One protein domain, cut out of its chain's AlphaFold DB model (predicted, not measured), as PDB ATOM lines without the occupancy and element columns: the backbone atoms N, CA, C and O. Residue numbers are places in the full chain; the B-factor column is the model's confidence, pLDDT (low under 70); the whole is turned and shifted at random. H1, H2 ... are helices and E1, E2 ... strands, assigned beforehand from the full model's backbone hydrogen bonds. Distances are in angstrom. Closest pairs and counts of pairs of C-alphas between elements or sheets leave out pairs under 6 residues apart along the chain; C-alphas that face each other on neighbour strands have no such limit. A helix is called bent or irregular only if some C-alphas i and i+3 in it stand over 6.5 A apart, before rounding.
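This is residues 910 to 1070 of the 1207 residues of the protein "WGR domain-containing protein" of Streptomyces sp. 136MFCol5.1 (UniProt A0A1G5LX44). Two small sheets sit near the two ends of one long helix, H1, in a rod with two lobes. In one lobe the three-strand sheet E1 E2 E3 packs on residues 952 to 968 of H1; in the other a strongly twisted sheet, E4 E7 E5 E6, meets residues 978 to 983 of H1 and has H2 on one face and H4 on the other. The printed part has 161 residues, with four named helices and seven named strands in the order E1 E2 E3 H1 E4 H2 H3 E5 E6 E7 H4; the class is mixed and both sheets are antiparallel. The whole is loose, with a radius of gyration of the C-alphas of 19.8 A and spans of 65 by 28 by 24 A.

E1, residues 910 to 912, E2, 917 to 922, and E3, 928 to 931, form a meander, each strand the antiparallel neighbour and hairpin partner of the one before. N 911 and O 918 are 2.9 A apart, N 921 and O 929 3.0 A, both within hydrogen-bond range. H1, residues 952 to 983, is on one face of this sheet, two layers, at a height over the sheet of 10.7 A; its closest C-alpha to E1 is that of Glu 956, 6.1 A from Val 911. The second sheet runs E4, residues 987 to 989, E7, 1046 to 1049, E5, 1012 to 1016, and E6, 1019 to 1025; E5 and E6 are a hairpin. Within hydrogen-bond range are N 988 and O 1047, 2.9 A, N 1013 and O 1048, 2.8 A, and N 1014 and O 1021, 2.8 A. The closest C-alphas of H1 and E7 are those of Met 982 and Ile 1049, 5.0 A. E4, H2, residues 990 to 998, H3, 1004 to 1007, and E5 make a split strand-helix-strand unit, E7 between its two strands, with a right-handed crossover. H2 and H3 touch only at the corner, Leu 998 and Arg 1004 having the closest C-alphas, 4.8 A. H4, residues 1052 to 1068, is on the face opposite to H2, at a height over the sheet of 10.1 A. It is irregular, C-alphas 1054 and 1057 being 9.1 A apart. Every O i to N i+4 pair is within hydrogen-bond range in H1 and H2, 8 of 13 in H4; H3 is too short for one.

E1 begins at C-alpha 910 (74.593, 118.656, 150.963). E2 is 16.9 A long, H1 46.3 A, E5 13.4 A, E6 19.3 A and H4 18.7 A. H4 ends at C-alpha 1068 (99.397, 97.159, 158.101).

The C-alphas farthest apart, Ala 946 and Gly 1018, are 65.7 A apart. The printed part has no cut. The links E3 to H1 and E6 to E7 are long, 20 residues each. No printed residue is under 70.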
ATOM      1  N   VAL A 910      75.781 119.077 151.713       90.44
ATOM      2  CA  VAL A 910      74.593 118.656 150.963       90.44
ATOM      3  C   VAL A 910      74.366 119.594 149.782       90.44
ATOM      4  O   VAL A 910      74.406 120.817 149.923       90.44
ATOM      5  N   VAL A 911      74.112 118.997 148.620       88.69
ATOM      6  CA  VAL A 911      73.692 119.674 147.390       88.69
ATOM      7  C   VAL A 911      72.220 119.343 147.154       88.69
ATOM      8  O   VAL A 911      71.869 118.167 147.008       88.69
ATOM      9  N   ASP A 912      71.363 120.363 147.134       89.69
ATOM     10  CA  ASP A 912      69.906 120.204 147.041       89.69
ATOM     11  C   ASP A 912      69.387 120.609 145.653       89.69
ATOM     12  O   ASP A 912      69.570 121.739 145.216       89.69
ATOM     13  N   TYR A 913      68.752 119.680 144.935       91.00
ATOM     14  CA  TYR A 913      68.083 119.950 143.652       91.00
ATOM     15  C   TYR A 913      66.561 120.131 143.821       91.00
ATOM     16  O   TYR A 913      65.819 120.152 142.836       91.00
ATOM     17  N   GLY A 914      66.076 120.215 145.061       86.31
ATOM     18  CA  GLY A 914      64.666 120.297 145.428       86.31
ATOM     19  C   GLY A 914      64.036 118.911 145.540       86.31
ATOM     20  O   GLY A 914      63.663 118.474 146.626       86.31
ATOM     21  N   THR A 915      63.941 118.179 144.424       83.44
ATOM     22  CA  THR A 915      63.314 116.840 144.404       83.44
ATOM     23  C   THR A 915      64.260 115.706 144.795       83.44
ATOM     24  O   THR A 915      63.809 114.603 145.106       83.44
ATOM     25  N   ARG A 916      65.573 115.959 144.804       88.38
ATOM     26  CA  ARG A 916      66.613 115.009 145.213       88.38
ATOM     27  C   ARG A 916      67.790 115.738 145.853       88.38
ATOM     28  O   ARG A 916      68.142 116.841 145.441       88.38
ATOM     29  N   ARG A 917      68.414 115.089 146.834       90.19
ATOM     30  CA  ARG A 917      69.581 115.592 147.567       90.19
ATOM     31  C   ARG A 917      70.774 114.676 147.366       90.19
ATOM     32  O   ARG A 917      70.612 113.463 147.219       90.19
ATOM     33  N   PHE A 918      71.959 115.268 147.378       92.12
ATOM     34  CA  PHE A 918      73.225 114.555 147.270       92.12
ATOM     35  C   PHE A 918      74.145 114.948 148.418       92.12
ATOM     36  O   PHE A 918      74.283 116.134 148.716       92.12
ATOM     37  N   THR A 919      74.812 113.966 149.014       91.25
ATOM     38  CA  THR A 919      75.833 114.203 150.039       91.25
ATOM     39  C   THR A 919      77.206 114.125 149.395       91.25
ATOM     40  O   THR A 919      77.563 113.119 148.783       91.25
ATOM     41  N   VAL A 920      77.985 115.190 149.516       89.62
ATOM     42  CA  VAL A 920      79.361 115.268 149.030       89.62
ATOM     43  C   VAL A 920      80.295 115.030 150.206       89.62
ATOM     44  O   VAL A 920      80.170 115.713 151.217       89.62
ATOM     45  N   GLY A 921      81.232 114.095 150.067       86.94
ATOM     46  CA  GLY A 921      82.315 113.852 151.025       86.94
ATOM     47  C   GLY A 921      83.670 113.786 150.321       86.94
ATOM     48  O   GLY A 921      83.736 113.890 149.096       86.94
ATOM     49  N   PHE A 922      84.750 113.598 151.077       86.56
ATOM     50  CA  PHE A 922      86.115 113.518 150.545       86.56
ATOM     51  C   PHE A 922      86.784 112.206 150.928       86.56
ATOM     52  O   PHE A 922      86.614 111.717 152.045       86.56
ATOM     53  N   ASP A 923      87.513 111.618 149.981       80.38
ATOM     54  CA  ASP A 923      88.358 110.463 150.264       80.38
ATOM     55  C   ASP A 923      89.688 110.873 150.911       80.38
ATOM     56  O   ASP A 923      89.984 112.050 151.134       80.38
ATOM     57  N   GLU A 924      90.509 109.876 151.220       74.19
ATOM     58  CA  GLU A 924      91.815 110.056 151.850       74.19
ATOM     59  C   GLU A 924      92.776 110.904 151.014       74.19
ATOM     60  O   GLU A 924      93.683 111.521 151.570       74.19
ATOM     61  N   GLN A 925      92.588 110.981 149.694       73.38
ATOM     62  CA  GLN A 925      93.371 111.827 148.792       73.38
ATOM     63  C   GLN A 925      92.740 113.214 148.596       73.38
ATOM     64  O   GLN A 925      93.131 113.941 147.679       73.38
ATOM     65  N   LEU A 926      91.776 113.582 149.448       80.25
ATOM     66  CA  LEU A 926      90.991 114.812 149.375       80.25
ATOM     67  C   LEU A 926      90.255 114.976 148.035       80.25
ATOM     68  O   LEU A 926      89.999 116.097 147.585       80.25
ATOM     69  N   ARG A 927      89.898 113.869 147.370       81.94
ATOM     70  CA  ARG A 927      89.073 113.901 146.158       81.94
ATOM     71  C   ARG A 927      87.599 113.813 146.551       81.94
ATOM     72  O   ARG A 927      87.230 112.942 147.342       81.94
ATOM     73  N   PRO A 928      86.736 114.683 146.001       86.50
ATOM     74  CA  PRO A 928      85.322 114.645 146.329       86.50
ATOM     75  C   PRO A 928      84.658 113.399 145.737       86.50
ATOM     76  O   PRO A 928      84.882 113.056 144.573       86.50
ATOM     77  N   TYR A 929      83.787 112.767 146.516       87.50
ATOM     78  CA  TYR A 929      82.829 111.771 146.054       87.50
ATOM     79  C   TYR A 929      81.404 112.215 146.382       87.50
ATOM     80  O   TYR A 929      81.176 112.992 147.304       87.50
ATOM     81  N   VAL A 930      80.440 111.705 145.618       90.81
ATOM     82  CA  VAL A 930      79.023 112.055 145.758       90.81
ATOM     83  C   VAL A 930      78.237 110.805 146.134       90.81
ATOM     84  O   VAL A 930      78.423 109.761 145.512       90.81
ATOM     85  N   LEU A 931      77.357 110.907 147.122       90.62
ATOM     86  CA  LEU A 931      76.356 109.906 147.484       90.62
ATOM     87  C   LEU A 931      74.972 110.434 147.084       90.62
ATOM     88  O   LEU A 931      74.684 111.616 147.276       90.62
ATOM     89  N   ASP A 932      74.129 109.588 146.496       87.69
ATOM     90  CA  ASP A 932      72.720 109.929 146.260       87.69
ATOM     91  C   ASP A 932      71.866 109.770 147.532       87.69
ATOM     92  O   ASP A 932      72.369 109.380 148.585       87.69
ATOM     93  N   GLY A 933      70.569 110.089 147.441       80.69
ATOM     94  CA  GLY A 933      69.627 109.969 148.561       80.69
ATOM     95  C   GLY A 933      69.476 108.549 149.129       80.69
ATOM     96  O   GLY A 933      69.018 108.411 150.258       80.69
ATOM     97  N   ASP A 934      69.917 107.520 148.393       79.94
ATOM     98  CA  ASP A 934      69.945 106.118 148.832       79.94
ATOM     99  C   ASP A 934      71.326 105.709 149.396       79.94
ATOM    100  O   ASP A 934      71.565 104.537 149.692       79.94
ATOM    101  N   GLY A 935      72.271 106.652 149.503       80.75
ATOM    102  CA  GLY A 935      73.635 106.420 149.979       80.75
ATOM    103  C   GLY A 935      74.570 105.763 148.957       80.75
ATOM    104  O   GLY A 935      75.684 105.369 149.308       80.75
ATOM    105  N   ARG A 936      74.172 105.630 147.683       86.62
ATOM    106  CA  ARG A 936      75.006 105.003 146.646       86.62
ATOM    107  C   ARG A 936      76.009 105.993 146.066       86.62
ATOM    108  O   ARG A 936      75.660 107.100 145.656       86.62
ATOM    109  N   ARG A 937      77.266 105.554 145.943       88.50
ATOM    110  CA  ARG A 937      78.365 106.366 145.402       88.50
ATOM    111  C   ARG A 937      78.198 106.616 143.900       88.50
ATOM    112  O   ARG A 937      77.965 105.700 143.112       88.50
ATOM    113  N   ARG A 938      78.347 107.875 143.498       84.19
ATOM    114  CA  ARG A 938      78.307 108.375 142.121       84.19
ATOM    115  C   ARG A 938      79.672 108.938 141.736       84.19
ATOM    116  O   ARG A 938      80.405 109.467 142.570       84.19
ATOM    117  N   LYS A 939      79.995 108.840 140.442       76.81
ATOM    118  CA  LYS A 939      81.259 109.343 139.879       76.81
ATOM    119  C   LYS A 939      81.332 110.874 139.863       76.81
ATOM    120  O   LYS A 939      82.418 111.428 139.978       76.81
ATOM    121  N   ASP A 940      80.195 111.543 139.693       83.50
ATOM    122  CA  ASP A 940      80.080 113.000 139.756       83.50
ATOM    123  C   ASP A 940      78.629 113.403 140.055       83.50
ATOM    124  O   ASP A 940      77.723 112.559 140.040       83.50
ATOM    125  N   LEU A 941      78.413 114.694 140.296       87.00
ATOM    126  CA  LEU A 941      77.085 115.273 140.471       87.00
ATOM    127  C   LEU A 941      76.309 115.240 139.128       87.00
ATOM    128  O   LEU A 941      76.836 115.719 138.116       87.00
ATOM    129  N   PRO A 942      75.088 114.671 139.065       86.12
ATOM    130  CA  PRO A 942      74.327 114.571 137.816       86.12
ATOM    131  C   PRO A 942      73.904 115.945 137.274       86.12
ATOM    132  O   PRO A 942      73.806 116.916 138.014       86.12
ATOM    133  N   MET A 943      73.621 116.032 135.970       87.19
ATOM    134  CA  MET A 943      73.025 117.243 135.387       87.19
ATOM    135  C   MET A 943      71.619 117.492 135.970       87.19
ATOM    136  O   MET A 943      70.893 116.511 136.188       87.19
ATOM    137  N   PRO A 944      71.218 118.766 136.175       88.38
ATOM    138  CA  PRO A 944      69.838 119.119 136.481       88.38
ATOM    139  C   PRO A 944      68.902 118.589 135.390       88.38
ATOM    140  O   PRO A 944      69.168 118.761 134.199       88.38
ATOM    141  N   GLY A 945      67.844 117.893 135.792       84.81
ATOM    142  CA  GLY A 945      66.811 117.354 134.913       84.81
ATOM    143  C   GLY A 945      65.524 118.177 134.963       84.81
ATOM    144  O   GLY A 945      65.351 119.036 135.816       84.81
ATOM    145  N   ALA A 946      64.565 117.856 134.090       81.12
ATOM    146  CA  ALA A 946      63.294 118.584 133.975       81.12
ATOM    147  C   ALA A 946      62.369 118.502 135.213       81.12
ATOM    148  O   ALA A 946      61.361 119.196 135.265       81.12
ATOM    149  N   ARG A 947      62.672 117.619 136.176       82.38
ATOM    150  CA  ARG A 947      61.945 117.474 137.453       82.38
ATOM    151  C   ARG A 947      62.698 118.083 138.642       82.38
ATOM    152  O   ARG A 947      62.200 118.004 139.761       82.38
ATOM    153  N   ASP A 948      63.904 118.596 138.422       87.81
ATOM    154  CA  ASP A 948      64.647 119.334 139.441       87.81
ATOM    155  C   ASP A 948      64.204 120.804 139.415       87.81
ATOM    156  O   ASP A 948      63.623 121.272 138.433       87.81
ATOM    157  N   ASP A 949      64.475 121.530 140.492       89.06
ATOM    158  CA  ASP A 949      64.167 122.956 140.566       89.06
ATOM    159  C   ASP A 949      64.970 123.759 139.520       89.06
ATOM    160  O   ASP A 949      66.194 123.616 139.403       89.06
ATOM    161  N   ALA A 950      64.269 124.589 138.739       82.81
ATOM    162  CA  ALA A 950      64.817 125.275 137.571       82.81
ATOM    163  C   ALA A 950      65.842 126.372 137.914       82.81
ATOM    164  O   ALA A 950      66.682 126.687 137.069       82.81
ATOM    165  N   GLU A 951      65.810 126.922 139.130       79.62
ATOM    166  CA  GLU A 951      66.757 127.945 139.588       79.62
ATOM    167  C   GLU A 951      67.786 127.364 140.566       79.62
ATOM    168  O   GLU A 951      68.993 127.579 140.404       79.62
ATOM    169  N   LEU A 952      67.334 126.568 141.540       83.75
ATOM    170  CA  LEU A 952      68.174 126.007 142.598       83.75
ATOM    171  C   LEU A 952      69.182 124.990 142.045       83.75
ATOM    172  O   LEU A 952      70.367 125.063 142.370       83.75
ATOM    173  N   ALA A 953      68.764 124.061 141.176       85.19
ATOM    174  CA  ALA A 953      69.635 122.966 140.742       85.19
ATOM    175  C   ALA A 953      70.835 123.428 139.880       85.19
ATOM    176  O   ALA A 953      71.960 122.972 140.131       85.19
ATOM    177  N   PRO A 954      70.684 124.350 138.900       84.12
ATOM    178  CA  PRO A 954      71.831 124.936 138.203       84.12
ATOM    179  C   PRO A 954      72.767 125.721 139.131       84.12
ATOM    180  O   PRO A 954      73.992 125.621 138.982       84.12
ATOM    181  N   ALA A 955      72.218 126.468 140.098       76.88
ATOM    182  CA  ALA A 955      72.999 127.249 141.054       76.88
ATOM    183  C   ALA A 955      73.831 126.346 141.983       76.88
ATOM    184  O   ALA A 955      75.043 126.529 142.109       76.88
ATOM    185  N   GLU A 956      73.217 125.301 142.536       87.50
ATOM    186  CA  GLU A 956      73.861 124.315 143.406       87.50
ATOM    187  C   GLU A 956      74.907 123.472 142.661       87.50
ATOM    188  O   GLU A 956      76.001 123.214 143.172       87.50
ATOM    189  N   ARG A 957      74.658 123.126 141.389       87.19
ATOM    190  CA  ARG A 957      75.684 122.495 140.542       87.19
ATOM    191  C   ARG A 957      76.886 123.410 140.322       87.19
ATOM    192  O   ARG A 957      78.028 122.945 140.367       87.19
ATOM    193  N   LYS A 958      76.651 124.700 140.069       82.69
ATOM    194  CA  LYS A 958      77.719 125.696 139.921       82.69
ATOM    195  C   LYS A 958      78.521 125.829 141.221       82.69
ATOM    196  O   LYS A 958      79.751 125.822 141.155       82.69
ATOM    197  N   ARG A 959      77.848 125.857 142.381       82.38
ATOM    198  CA  ARG A 959      78.469 125.861 143.719       82.38
ATOM    199  C   ARG A 959      79.377 124.647 143.922       82.38
ATOM    200  O   ARG A 959      80.537 124.807 144.293       82.38
ATOM    201  N   PHE A 960      78.901 123.445 143.595       85.88
ATOM    202  CA  PHE A 960      79.692 122.214 143.704       85.88
ATOM    203  C   PHE A 960      80.923 122.199 142.779       85.88
ATOM    204  O   PHE A 960      82.007 121.782 143.187       85.88
ATOM    205  N   MET A 961      80.795 122.671 141.535       85.06
ATOM    206  CA  MET A 961      81.938 122.729 140.613       85.06
ATOM    207  C   MET A 961      83.011 123.724 141.079       85.06
ATOM    208  O   MET A 961      84.201 123.454 140.901       85.06
ATOM    209  N   ALA A 962      82.606 124.835 141.707       76.69
ATOM    210  CA  ALA A 962      83.528 125.757 142.368       76.69
ATOM    211  C   ALA A 962      84.234 125.078 143.556       76.69
ATOM    212  O   ALA A 962      85.460 124.993 143.556       76.69
ATOM    213  N   LEU A 963      83.470 124.456 144.464       82.62
ATOM    214  CA  LEU A 963      83.992 123.694 145.607       82.62
ATOM    215  C   LEU A 963      85.056 122.663 145.191       82.62
ATOM    216  O   LEU A 963      86.147 122.617 145.755       82.62
ATOM    217  N   LYS A 964      84.774 121.859 144.157       83.94
ATOM    218  CA  LYS A 964      85.698 120.838 143.625       83.94
ATOM    219  C   LYS A 964      87.024 121.439 143.147       83.94
ATOM    220  O   LYS A 964      88.080 120.826 143.315       83.94
ATOM    221  N   LYS A 965      86.986 122.625 142.535       79.12
ATOM    222  CA  LYS A 965      88.181 123.336 142.060       79.12
ATOM    223  C   LYS A 965      88.982 123.924 143.224       79.12
ATOM    224  O   LYS A 965      90.214 123.811 143.217       79.12
ATOM    225  N   ASP A 966      88.297 124.509 144.197       74.88
ATOM    226  CA  ASP A 966      88.917 125.190 145.333       74.88
ATOM    227  C   ASP A 966      89.587 124.182 146.269       74.88
ATOM    228  O   ASP A 966      90.787 124.296 146.529       74.88
ATOM    229  N   VAL A 967      88.883 123.103 146.634       81.94
ATOM    230  CA  VAL A 967      89.438 122.029 147.472       81.94
ATOM    231  C   VAL A 967      90.655 121.383 146.819       81.94
ATOM    232  O   VAL A 967      91.670 121.210 147.483       81.94
ATOM    233  N   ARG A 968      90.631 121.098 145.507       82.44
ATOM    234  CA  ARG A 968      91.810 120.554 144.803       82.44
ATOM    235  C   ARG A 968      93.023 121.480 144.929       82.44
ATOM    236  O   ARG A 968      94.150 121.017 145.101       82.44
ATOM    237  N   THR A 969      92.793 122.785 144.815       75.69
ATOM    238  CA  THR A 969      93.857 123.791 144.865       75.69
ATOM    239  C   THR A 969      94.439 123.903 146.272       75.69
ATOM    240  O   THR A 969      95.664 123.916 146.413       75.69
ATOM    241  N   VAL A 970      93.578 123.933 147.291       78.12
ATOM    242  CA  VAL A 970      93.972 124.032 148.701       78.12
ATOM    243  C   VAL A 970      94.622 122.740 149.185       78.12
ATOM    244  O   VAL A 970      95.704 122.802 149.751       78.12
ATOM    245  N   ALA A 971      94.068 121.569 148.863       81.56
ATOM    246  CA  ALA A 971      94.651 120.268 149.197       81.56
ATOM    247  C   ALA A 971      96.108 120.147 148.725       81.56
ATOM    248  O   ALA A 971      96.989 119.819 149.514       81.56
ATOM    249  N   SER A 972      96.377 120.476 147.454       80.75
ATOM    250  CA  SER A 972      97.744 120.450 146.915       80.75
ATOM    251  C   SER A 972      98.690 121.424 147.626       80.75
ATOM    252  O   SER A 972      99.873 121.132 147.773       80.75
ATOM    253  N   ASP A 973      98.175 122.566 148.097       77.62
ATOM    254  CA  ASP A 973      98.971 123.530 148.857       77.62
ATOM    255  C   ASP A 973      99.338 123.004 150.239       77.62
ATOM    256  O   ASP A 973     100.488 123.101 150.652       77.62
ATOM    257  N   GLN A 974      98.355 122.429 150.932       84.69
ATOM    258  CA  GLN A 974      98.509 121.960 152.303       84.69
ATOM    259  C   GLN A 974      99.458 120.768 152.384       84.69
ATOM    260  O   GLN A 974     100.280 120.715 153.289       84.69
ATOM    261  N   VAL A 975      99.438 119.869 151.394       87.62
ATOM    262  CA  VAL A 975     100.434 118.788 151.281       87.62
ATOM    263  C   VAL A 975     101.854 119.357 151.201       87.62
ATOM    264  O   VAL A 975     102.704 118.977 152.000       87.62
ATOM    265  N   ARG A 976     102.096 120.321 150.303       82.31
ATOM    266  CA  ARG A 976     103.409 120.968 150.152       82.31
ATOM    267  C   ARG A 976     103.837 121.717 151.420       82.31
ATOM    268  O   ARG A 976     105.013 121.725 151.757       82.31
ATOM    269  N   ARG A 977     102.895 122.355 152.119       82.56
ATOM    270  CA  ARG A 977     103.164 123.088 153.366       82.56
ATOM    271  C   ARG A 977     103.520 122.161 154.521       82.56
ATOM    272  O   ARG A 977     104.418 122.491 155.284       82.56
ATOM    273  N   LEU A 978     102.841 121.024 154.645       89.75
ATOM    274  CA  LEU A 978     103.173 120.011 155.645       89.75
ATOM    275  C   LEU A 978     104.548 119.389 155.354       89.75
ATOM    276  O   LEU A 978     105.339 119.223 156.274       89.75
ATOM    277  N   GLU A 979     104.883 119.131 154.087       90.31
ATOM    278  CA  GLU A 979     106.227 118.670 153.712       90.31
ATOM    279  C   GLU A 979     107.305 119.715 154.048       90.31
ATOM    280  O   GLU A 979     108.307 119.392 154.681       90.31
ATOM    281  N   ALA A 980     107.078 120.986 153.701       84.50
ATOM    282  CA  ALA A 980     107.991 122.072 154.054       84.50
ATOM    283  C   ALA A 980     108.132 122.241 155.577       84.50
ATOM    284  O   ALA A 980     109.233 122.477 156.065       84.50
ATOM    285  N   ALA A 981     107.044 122.074 156.338       89.25
ATOM    286  CA  ALA A 981     107.060 122.124 157.797       89.25
ATOM    287  C   ALA A 981     107.859 120.967 158.418       89.25
ATOM    288  O   ALA A 981     108.527 121.180 159.425       89.25
ATOM    289  N   MET A 982     107.831 119.771 157.818       92.88
ATOM    290  CA  MET A 982     108.686 118.650 158.226       92.88
ATOM    291  C   MET A 982     110.169 118.989 158.034       92.88
ATOM    292  O   MET A 982     110.961 118.784 158.950       92.88
ATOM    293  N   VAL A 983     110.536 119.529 156.868       89.00
ATOM    294  CA  VAL A 983     111.925 119.900 156.543       89.00
ATOM    295  C   VAL A 983     112.428 121.036 157.435       89.00
ATOM    296  O   VAL A 983     113.518 120.944 157.985       89.00
ATOM    297  N   ALA A 984     111.613 122.071 157.639       83.62
ATOM    298  CA  ALA A 984     111.931 123.201 158.512       83.62
ATOM    299  C   ALA A 984     111.772 122.888 160.014       83.62
ATOM    300  O   ALA A 984     111.919 123.781 160.842       83.62
ATOM    301  N   GLN A 985     111.412 121.647 160.370       89.31
ATOM    302  CA  GLN A 985     111.138 121.201 161.741       89.31
ATOM    303  C   GLN A 985     110.150 122.091 162.517       89.31
ATOM    304  O   GLN A 985     110.251 122.240 163.737       89.31
ATOM    305  N   ARG A 986     109.173 122.675 161.817       89.88
ATOM    306  CA  ARG A 986     108.212 123.612 162.402       89.88
ATOM    307  C   ARG A 986     107.332 122.908 163.433       89.88
ATOM    308  O   ARG A 986     106.831 121.809 163.183       89.88
ATOM    309  N   SER A 987     107.124 123.566 164.569       90.44
ATOM    310  CA  SER A 987     106.306 123.061 165.665       90.44
ATOM    311  C   SER A 987     105.057 123.910 165.907       90.44
ATOM    312  O   SER A 987     104.992 125.090 165.559       90.44
ATOM    313  N   TRP A 988     104.056 123.277 166.509       92.31
ATOM    314  CA  TRP A 988     102.823 123.881 167.006       92.31
ATOM    315  C   TRP A 988     102.610 123.453 168.450       92.31
ATOM    316  O   TRP A 988     103.049 122.378 168.851       92.31
ATOM    317  N   THR A 989     101.871 124.228 169.233       91.25
ATOM    318  CA  THR A 989     101.367 123.716 170.514       91.25
ATOM    319  C   THR A 989     100.326 122.614 170.280       91.25
ATOM    320  O   THR A 989      99.626 122.607 169.264       91.25
ATOM    321  N   MET A 990     100.155 121.692 171.232       92.38
ATOM    322  CA  MET A 990      99.098 120.670 171.152       92.38
ATOM    323  C   MET A 990      97.693 121.275 170.951       92.38
ATOM    324  O   MET A 990      96.858 120.711 170.237       92.38
ATOM    325  N   ALA A 991      97.427 122.438 171.554       89.25
ATOM    326  CA  ALA A 991      96.165 123.157 171.395       89.25
ATOM    327  C   ALA A 991      95.951 123.626 169.946       89.25
ATOM    328  O   ALA A 991      94.914 123.319 169.350       89.25
ATOM    329  N   GLU A 992      96.951 124.286 169.355       89.62
ATOM    330  CA  GLU A 992      96.925 124.700 167.947       89.62
ATOM    331  C   GLU A 992      96.806 123.493 167.017       89.62
ATOM    332  O   GLU A 992      96.013 123.513 166.077       89.62
ATOM    333  N   PHE A 993      97.529 122.406 167.304       92.38
ATOM    334  CA  PHE A 993      97.447 121.180 166.519       92.38
ATOM    335  C   PHE A 993      96.014 120.625 166.476       92.38
ATOM    336  O   PHE A 993      95.491 120.262 165.417       92.38
ATOM    337  N   ARG A 994      95.323 120.609 167.621       90.94
ATOM    338  CA  ARG A 994      93.927 120.159 167.684       90.94
ATOM    339  C   ARG A 994      92.979 121.075 166.926       90.94
ATOM    340  O   ARG A 994      92.102 120.581 166.217       90.94
ATOM    341  N   GLU A 995      93.132 122.381 167.091       88.06
ATOM    342  CA  GLU A 995      92.256 123.374 166.477       88.06
ATOM    343  C   GLU A 995      92.421 123.422 164.955       88.06
ATOM    344  O   GLU A 995      91.443 123.252 164.225       88.06
ATOM    345  N   LEU A 996      93.658 123.578 164.482       87.50
ATOM    346  CA  LEU A 996      93.977 123.833 163.079       87.50
ATOM    347  C   LEU A 996      93.900 122.568 162.222       87.50
ATOM    348  O   LEU A 996      93.499 122.630 161.063       87.50
ATOM    349  N   PHE A 997      94.262 121.410 162.781       90.00
ATOM    350  CA  PHE A 997      94.445 120.186 162.001       90.00
ATOM    351  C   PHE A 997      93.404 119.109 162.317       90.00
ATOM    352  O   PHE A 997      92.730 118.624 161.407       90.00
ATOM    353  N   LEU A 998      93.234 118.733 163.590       89.62
ATOM    354  CA  LEU A 998      92.358 117.611 163.968       89.62
ATOM    355  C   LEU A 998      90.865 117.930 163.856       89.62
ATOM    356  O   LEU A 998      90.081 117.080 163.423       89.62
ATOM    357  N   ARG A 999      90.455 119.133 164.273       88.38
ATOM    358  CA  ARG A 999      89.049 119.569 164.219       88.38
ATOM    359  C   ARG A 999      88.632 120.041 162.831       88.38
ATOM    360  O   ARG A 999      87.436 120.063 162.544       88.38
ATOM    361  N   HIS A1000      89.592 120.375 161.974       87.94
ATOM    362  CA  HIS A1000      89.312 120.895 160.648       87.94
ATOM    363  C   HIS A1000      88.620 119.834 159.761       87.94
ATOM    364  O   HIS A1000      89.138 118.718 159.619       87.94
ATOM    365  N   PRO A1001      87.493 120.162 159.091       85.44
ATOM    366  CA  PRO A1001      86.721 119.208 158.289       85.44
ATOM    367  C   PRO A1001      87.522 118.511 157.179       85.44
ATOM    368  O   PRO A1001      87.346 117.324 156.925       85.44
ATOM    369  N   LEU A1002      88.431 119.246 156.534       85.31
ATOM    370  CA  LEU A1002      89.291 118.732 155.466       85.31
ATOM    371  C   LEU A1002      90.678 118.229 155.935       85.31
ATOM    372  O   LEU A1002      91.059 117.105 155.610       85.31
ATOM    373  N   LEU A1003      91.447 119.026 156.695       88.12
ATOM    374  CA  LEU A1003      92.864 118.737 156.988       88.12
ATOM    375  C   LEU A1003      93.099 117.481 157.830       88.12
ATOM    376  O   LEU A1003      94.114 116.811 157.641       88.12
ATOM    377  N   ARG A1004      92.138 117.088 158.672       87.38
ATOM    378  CA  ARG A1004      92.198 115.849 159.468       87.38
ATOM    379  C   ARG A1004      92.502 114.594 158.632       87.38
ATOM    380  O   ARG A1004      93.043 113.617 159.145       87.38
ATOM    381  N   HIS A1005      92.130 114.593 157.348       86.56
ATOM    382  CA  HIS A1005      92.390 113.481 156.431       86.56
ATOM    383  C   HIS A1005      93.864 113.389 156.026       86.56
ATOM    384  O   HIS A1005      94.342 112.290 155.776       86.56
ATOM    385  N   LEU A1006      94.592 114.509 155.980       89.50
ATOM    386  CA  LEU A1006      96.041 114.512 155.751       89.50
ATOM    387  C   LEU A1006      96.795 114.153 157.031       89.50
ATOM    388  O   LEU A1006      97.751 113.390 156.998       89.50
ATOM    389  N   VAL A1007      96.322 114.669 158.164       90.88
ATOM    390  CA  VAL A1007      96.987 114.566 159.470       90.88
ATOM    391  C   VAL A1007      97.074 113.124 159.961       90.88
ATOM    392  O   VAL A1007      98.120 112.726 160.464       90.88
ATOM    393  N   ARG A1008      96.025 112.315 159.742       91.38
ATOM    394  CA  ARG A1008      96.023 110.874 160.072       91.38
ATOM    395  C   ARG A1008      97.020 110.041 159.262       91.38
ATOM    396  O   ARG A1008      97.273 108.893 159.591       91.38
ATOM    397  N   ARG A1009      97.532 110.603 158.163       92.38
ATOM    398  CA  ARG A1009      98.401 109.921 157.195       92.38
ATOM    399  C   ARG A1009      99.871 110.288 157.387       92.38
ATOM    400  O   ARG A1009     100.675 110.057 156.485       92.38
ATOM    401  N   LEU A1010     100.206 110.883 158.528       95.50
ATOM    402  CA  LEU A1010     101.542 111.339 158.882       95.50
ATOM    403  C   LEU A1010     101.898 110.866 160.291       95.50
ATOM    404  O   LEU A1010     101.019 110.722 161.143       95.50
ATOM    405  N   VAL A1011     103.191 110.654 160.521       96.81
ATOM    406  CA  VAL A1011     103.761 110.454 161.859       96.81
ATOM    407  C   VAL A1011     104.147 111.814 162.436       96.81
ATOM    408  O   VAL A1011     104.745 112.650 161.751       96.81
ATOM    409  N   TRP A1012     103.800 112.043 163.692       97.06
ATOM    410  CA  TRP A1012     104.049 113.285 164.414       97.06
ATOM    411  C   TRP A1012     104.958 113.014 165.606       97.06
ATOM    412  O   TRP A1012     104.989 111.906 166.124       97.06
ATOM    413  N   LEU A1013     105.694 114.026 166.046       95.69
ATOM    414  CA  LEU A1013     106.500 114.009 167.259       95.69
ATOM    415  C   LEU A1013     105.844 114.922 168.286       95.69
ATOM    416  O   LEU A1013     105.435 116.032 167.948       95.69
ATOM    417  N   SER A1014     105.760 114.451 169.522       94.88
ATOM    418  CA  SER A1014     105.394 115.235 170.696       94.88
ATOM    419  C   SER A1014     106.640 115.442 171.548       94.88
ATOM    420  O   SER A1014     107.270 114.464 171.944       94.88
ATOM    421  N   GLU A1015     106.957 116.692 171.866       92.31
ATOM    422  CA  GLU A1015     108.097 117.066 172.701       92.31
ATOM    423  C   GLU A1015     107.644 117.720 173.997       92.31
ATOM    424  O   GLU A1015     106.849 118.663 174.005       92.31
ATOM    425  N   THR A1016     108.128 117.201 175.121       89.56
ATOM    426  CA  THR A1016     107.850 117.731 176.462       89.56
ATOM    427  C   THR A1016     109.034 117.420 177.368       89.56
ATOM    428  O   THR A1016     109.497 116.284 177.394       89.56
ATOM    429  N   ASP A1017     109.543 118.421 178.089       81.00
ATOM    430  CA  ASP A1017     110.647 118.280 179.055       81.00
ATOM    431  C   ASP A1017     111.899 117.559 178.502       81.00
ATOM    432  O   ASP A1017     112.593 116.836 179.214       81.00
ATOM    433  N   GLY A1018     112.187 117.745 177.209       76.06
ATOM    434  CA  GLY A1018     113.317 117.116 176.514       76.06
ATOM    435  C   GLY A1018     113.079 115.672 176.051       76.06
ATOM    436  O   GLY A1018     113.930 115.119 175.359       76.06
ATOM    437  N   ALA A1019     111.932 115.066 176.373       85.50
ATOM    438  CA  ALA A1019     111.517 113.777 175.825       85.50
ATOM    439  C   ALA A1019     110.752 113.975 174.507       85.50
ATOM    440  O   ALA A1019     109.841 114.800 174.432       85.50
ATOM    441  N   THR A1020     111.118 113.201 173.483       90.81
ATOM    442  CA  THR A1020     110.449 113.178 172.174       90.81
ATOM    443  C   THR A1020     109.754 111.833 171.998       90.81
ATOM    444  O   THR A1020     110.375 110.794 172.205       90.81
ATOM    445  N   THR A1021     108.478 111.832 171.617       92.69
ATOM    446  CA  THR A1021     107.713 110.600 171.362       92.69
ATOM    447  C   THR A1021     106.976 110.698 170.036       92.69
ATOM    448  O   THR A1021     106.246 111.666 169.804       92.69
ATOM    449  N   ALA A1022     107.155 109.701 169.169       95.62
ATOM    450  CA  ALA A1022     106.435 109.605 167.908       95.62
ATOM    451  C   ALA A1022     105.010 109.063 168.109       95.62
ATOM    452  O   ALA A1022     104.771 108.193 168.947       95.62
ATOM    453  N   PHE A1023     104.050 109.578 167.341       96.00
ATOM    454  CA  PHE A1023     102.658 109.139 167.382       96.00
ATOM    455  C   PHE A1023     101.936 109.315 166.039       96.00
ATOM    456  O   PHE A1023     102.309 110.141 165.201       96.00
ATOM    457  N   ARG A1024     100.840 108.572 165.857       95.31
ATOM    458  CA  ARG A1024      99.869 108.731 164.761       95.31
ATOM    459  C   ARG A1024      98.499 109.137 165.299       95.31
ATOM    460  O   ARG A1024      98.211 108.984 166.484       95.31
ATOM    461  N   VAL A1025      97.631 109.611 164.408       94.12
ATOM    462  CA  VAL A1025      96.215 109.877 164.708       94.12
ATOM    463  C   VAL A1025      95.364 108.735 164.155       94.12
ATOM    464  O   VAL A1025      95.408 108.466 162.955       94.12
ATOM    465  N   ALA A1026      94.591 108.077 165.016       89.75
ATOM    466  CA  ALA A1026      93.674 107.001 164.647       89.75
ATOM    467  C   ALA A1026      92.353 107.530 164.049       89.75
ATOM    468  O   ALA A1026      92.056 108.729 164.084       89.75
ATOM    469  N   ASP A1027      91.531 106.635 163.491       83.50
ATOM    470  CA  ASP A1027      90.277 107.002 162.814       83.50
ATOM    471  C   ASP A1027      89.237 107.647 163.741       83.50
ATOM    472  O   ASP A1027      88.468 108.512 163.311       83.50
ATOM    473  N   ASP A1028      89.252 107.276 165.021       86.25
ATOM    474  CA  ASP A1028      88.416 107.846 166.081       86.25
ATOM    475  C   ASP A1028      88.986 109.151 166.673       86.25
ATOM    476  O   ASP A1028      88.403 109.722 167.596       86.25
ATOM    477  N   ARG A1029      90.078 109.670 166.089       87.38
ATOM    478  CA  ARG A1029      90.807 110.885 166.494       87.38
ATOM    479  C   ARG A1029      91.585 110.746 167.805       87.38
ATOM    480  O   ARG A1029      91.997 111.764 168.362       87.38
ATOM    481  N   THR A1030      91.804 109.525 168.289       91.81
ATOM    482  CA  THR A1030      92.762 109.258 169.370       91.81
ATOM    483  C   THR A1030      94.196 109.206 168.834       91.81
ATOM    484  O   THR A1030      94.421 109.213 167.621       91.81
ATOM    485  N   PHE A1031      95.179 109.219 169.734       95.44
ATOM    486  CA  PHE A1031      96.595 109.112 169.380       95.44
ATOM    487  C   PHE A1031      97.116 107.727 169.736       95.44
ATOM    488  O   PHE A1031      96.729 107.187 170.771       95.44
ATOM    489  N   ALA A1032      98.012 107.191 168.913       94.56
ATOM    490  CA  ALA A1032      98.661 105.904 169.148       94.56
ATOM    491  C   ALA A1032     100.178 106.002 168.932       94.56
ATOM    492  O   ALA A1032     100.621 106.783 168.083       94.56
ATOM    493  N   ASN A1033     100.957 105.254 169.713       94.12
ATOM    494  CA  ASN A1033     102.416 105.156 169.570       94.12
ATOM    495  C   ASN A1033     102.810 104.106 168.503       94.12
ATOM    496  O   ASN A1033     101.957 103.620 167.759       94.12
ATOM    497  N   VAL A1034     104.102 103.773 168.411       93.62
ATOM    498  CA  VAL A1034     104.635 102.804 167.432       93.62
ATOM    499  C   VAL A1034     104.126 101.368 167.648       93.62
ATOM    500  O   VAL A1034     104.009 100.611 166.692       93.62
ATOM    501  N   GLU A1035     103.752 101.006 168.879       90.88
ATOM    502  CA  GLU A1035     103.163  99.700 169.229       90.88
ATOM    503  C   GLU A1035     101.636  99.664 169.016       90.88
ATOM    504  O   GLU A1035     100.984  98.662 169.293       90.88
ATOM    505  N   ASP A1036     101.071 100.756 168.492       88.25
ATOM    506  CA  ASP A1036      99.640 101.023 168.343       88.25
ATOM    507  C   ASP A1036      98.850 101.169 169.658       88.25
ATOM    508  O   ASP A1036      97.617 101.128 169.678       88.25
ATOM    509  N   ASP A1037      99.552 101.416 170.767       91.38
ATOM    510  CA  ASP A1037      98.945 101.644 172.075       91.38
ATOM    511  C   ASP A1037      98.448 103.093 172.238       91.38
ATOM    512  O   ASP A1037      99.093 104.034 171.756       91.38
ATOM    513  N   PRO A1038      97.337 103.323 172.977       93.25
ATOM    514  CA  PRO A1038      96.806 104.660 173.224       93.25
ATOM    515  C   PRO A1038      97.833 105.606 173.858       93.25
ATOM    516  O   PRO A1038      98.280 105.418 174.990       93.25
ATOM    517  N   PHE A1039      98.127 106.697 173.158       93.25
ATOM    518  CA  PHE A1039      99.059 107.732 173.580       93.25
ATOM    519  C   PHE A1039      98.321 109.003 174.021       93.25
ATOM    520  O   PHE A1039      97.300 109.400 173.454       93.25
ATOM    521  N   ARG A1040      98.825 109.672 175.064       91.31
ATOM    522  CA  ARG A1040      98.270 110.933 175.579       91.31
ATOM    523  C   ARG A1040      99.372 111.984 175.693       91.31
ATOM    524  O   ARG A1040      99.989 112.086 176.752       91.31
ATOM    525  N   PRO A1041      99.620 112.755 174.627       88.81
ATOM    526  CA  PRO A1041     100.615 113.813 174.675       88.81
ATOM    527  C   PRO A1041     100.174 114.950 175.606       88.81
ATOM    528  O   PRO A1041      98.977 115.215 175.764       88.81
ATOM    529  N   ALA A1042     101.145 115.605 176.245       88.75
ATOM    530  CA  ALA A1042     100.893 116.673 177.208       88.75
ATOM    531  C   ALA A1042     100.244 117.901 176.538       88.75
ATOM    532  O   ALA A1042     100.520 118.215 175.383       88.75
ATOM    533  N   GLU A1043      99.405 118.640 177.272       83.88
ATOM    534  CA  GLU A1043      98.730 119.840 176.733       83.88
ATOM    535  C   GLU A1043      99.713 120.960 176.350       83.88
ATOM    536  O   GLU A1043      99.449 121.721 175.424       83.88
ATOM    537  N   GLY A1044     100.859 121.042 177.034       84.69
ATOM    538  CA  GLY A1044     101.943 121.977 176.715       84.69
ATOM    539  C   GLY A1044     102.966 121.438 175.712       84.69
ATOM    540  O   GLY A1044     103.977 122.097 175.491       84.69
ATOM    541  N   ALA A1045     102.746 120.248 175.142       91.69
ATOM    542  CA  ALA A1045     103.707 119.633 174.239       91.69
ATOM    543  C   ALA A1045     103.839 120.422 172.932       91.69
ATOM    544  O   ALA A1045     102.838 120.866 172.353       91.69
ATOM    545  N   ALA A1046     105.072 120.525 172.441       93.38
ATOM    546  CA  ALA A1046     105.335 120.945 171.075       93.38
ATOM    547  C   ALA A1046     105.109 119.749 170.139       93.38
ATOM    548  O   ALA A1046     105.651 118.667 170.350       93.38
ATOM    549  N   VAL A1047     104.291 119.942 169.112       95.06
ATOM    550  CA  VAL A1047     103.957 118.943 168.097       95.06
ATOM    551  C   VAL A1047     104.636 119.327 166.795       95.06
ATOM    552  O   VAL A1047     104.493 120.463 166.356       95.06
ATOM    553  N   ARG A1048     105.340 118.398 166.148       95.06
ATOM    554  CA  ARG A1048     105.942 118.599 164.817       95.06
ATOM    555  C   ARG A1048     105.820 117.349 163.953       95.06
ATOM    556  O   ARG A1048     105.528 116.274 164.463       95.06
ATOM    557  N   ILE A1049     106.008 117.471 162.644       96.19
ATOM    558  CA  ILE A1049     105.968 116.312 161.736       96.19
ATOM    559  C   ILE A1049     107.300 115.568 161.836       96.19
ATOM    560  O   ILE A1049     108.359 116.190 161.782       96.19
ATOM    561  N   ALA A1050     107.259 114.242 161.975       95.31
ATOM    562  CA  ALA A1050     108.471 113.444 162.112       95.31
ATOM    563  C   ALA A1050     109.266 113.401 160.799       95.31
ATOM    564  O   ALA A1050     108.759 112.941 159.777       95.31
ATOM    565  N   HIS A1051     110.524 113.833 160.826       94.56
ATOM    566  CA  HIS A1051     111.483 113.523 159.765       94.56
ATOM    567  C   HIS A1051     112.090 112.127 160.021       94.56
ATOM    568  O   HIS A1051     112.319 111.806 161.189       94.56
ATOM    569  N   PRO A1052     112.427 111.303 159.006       93.81
ATOM    570  CA  PRO A1052     112.999 109.965 159.233       93.81
ATOM    571  C   PRO A1052     114.225 109.928 160.147       93.81
ATOM    572  O   PRO A1052     114.358 109.027 160.967       93.81
ATOM    573  N   LEU A1053     115.089 110.945 160.069       91.38
ATOM    574  CA  LEU A1053     116.240 111.088 160.976       91.38
ATOM    575  C   LEU A1053     115.857 111.169 162.457       91.38
ATOM    576  O   LEU A1053     116.639 110.735 163.296       91.38
ATOM    577  N   ALA A1054     114.690 111.733 162.776       90.06
ATOM    578  CA  ALA A1054     114.212 111.866 164.147       90.06
ATOM    579  C   ALA A1054     113.544 110.584 164.670       90.06
ATOM    580  O   ALA A1054     113.418 110.429 165.879       90.06
ATOM    581  N   LEU A1055     113.129 109.675 163.779       91.06
ATOM    582  CA  LEU A1055     112.560 108.373 164.147       91.06
ATOM    583  C   LEU A1055     113.642 107.333 164.466       91.06
ATOM    584  O   LEU A1055     113.396 106.410 165.234       91.06
ATOM    585  N   GLY A1056     114.849 107.488 163.911       86.44
ATOM    586  CA  GLY A1056     115.978 106.610 164.221       86.44
ATOM    587  C   GLY A1056     115.667 105.140 163.928       86.44
ATOM    588  O   GLY A1056     115.318 104.796 162.801       86.44
ATOM    589  N   GLU A1057     115.805 104.285 164.942       87.12
ATOM    590  CA  GLU A1057     115.540 102.843 164.840       87.12
ATOM    591  C   GLU A1057     114.041 102.514 164.689       87.12
ATOM    592  O   GLU A1057     113.712 101.496 164.089       87.12
ATOM    593  N   GLU A1058     113.125 103.395 165.122       91.19
ATOM    594  CA  GLU A1058     111.669 103.173 165.011       91.19
ATOM    595  C   GLU A1058     111.130 103.349 163.577       91.19
ATOM    596  O   GLU A1058     109.949 103.110 163.318       91.19
ATOM    597  N   LEU A1059     111.949 103.808 162.621       93.06
ATOM    598  CA  LEU A1059     111.502 104.107 161.255       93.06
ATOM    599  C   LEU A1059     110.884 102.886 160.551       93.06
ATOM    600  O   LEU A1059     109.859 103.014 159.868       93.06
ATOM    601  N   ASP A1060     111.501 101.715 160.714       92.44
ATOM    602  CA  ASP A1060     111.038 100.469 160.100       92.44
ATOM    603  C   ASP A1060     109.726  99.991 160.743       92.44
ATOM    604  O   ASP A1060     108.805  99.567 160.037       92.44
ATOM    605  N   ASP A1061     109.595 100.151 162.061       95.06
ATOM    606  CA  ASP A1061     108.380  99.805 162.802       95.06
ATOM    607  C   ASP A1061     107.209 100.713 162.402       95.06
ATOM    608  O   ASP A1061     106.129 100.224 162.060       95.06
ATOM    609  N   TRP A1062     107.428 102.028 162.308       95.94
ATOM    610  CA  TRP A1062     106.424 102.966 161.793       95.94
ATOM    611  C   TRP A1062     106.020 102.662 160.348       95.94
ATOM    612  O   TRP A1062     104.838 102.750 159.999       95.94
ATOM    613  N   SER A1063     106.983 102.283 159.504       94.12
ATOM    614  CA  SER A1063     106.718 101.883 158.117       94.12
ATOM    615  C   SER A1063     105.825 100.647 158.050       94.12
ATOM    616  O   SER A1063     104.910 100.594 157.223       94.12
ATOM    617  N   LYS A1064     106.035  99.685 158.954       93.19
ATOM    618  CA  LYS A1064     105.192  98.500 159.091       93.19
ATOM    619  C   LYS A1064     103.785  98.846 159.581       93.19
ATOM    620  O   LYS A1064     102.828  98.430 158.937       93.19
ATOM    621  N   VAL A1065     103.642  99.669 160.625       93.81
ATOM    622  CA  VAL A1065     102.328 100.128 161.127       93.81
ATOM    623  C   VAL A1065     101.514 100.789 160.010       93.81
ATOM    624  O   VAL A1065     100.339 100.481 159.811       93.81
ATOM    625  N   PHE A1066     102.133 101.680 159.232       93.75
ATOM    626  CA  PHE A1066     101.448 102.351 158.126       93.75
ATOM    627  C   PHE A1066     101.070 101.386 156.997       93.75
ATOM    628  O   PHE A1066     100.006 101.550 156.401       93.75
ATOM    629  N   ALA A1067     101.899 100.378 156.715       92.12
ATOM    630  CA  ALA A1067     101.578  99.333 155.748       92.12
ATOM    631  C   ALA A1067     100.418  98.438 156.223       92.12
ATOM    632  O   ALA A1067      99.502  98.188 155.440       92.12
ATOM    633  N   ASP A1068     100.419  98.024 157.494       91.56
ATOM    634  CA  ASP A1068      99.397  97.159 158.101       91.56
ATOM    635  C   ASP A1068      98.010  97.830 158.124       91.56
ATOM    636  O   ASP A1068      96.988  97.168 157.939       91.56
ATOM    637  N   HIS A1069      97.966  99.159 158.272       87.62
ATOM    638  CA  HIS A1069      96.740  99.961 158.179       87.62
ATOM    639  C   HIS A1069      96.430 100.490 156.761       87.62
ATOM    640  O   HIS A1069      95.522 101.304 156.601       87.62
ATOM    641  N   GLU A1070      97.182 100.078 155.733       89.06
ATOM    642  CA  GLU A1070      97.058 100.545 154.338       89.06
ATOM    643  C   GLU A1070      97.147 102.083 154.162       89.06
ATOM    644  O   GLU A1070      96.659 102.665 153.185       89.06
TER     645      GLU A1070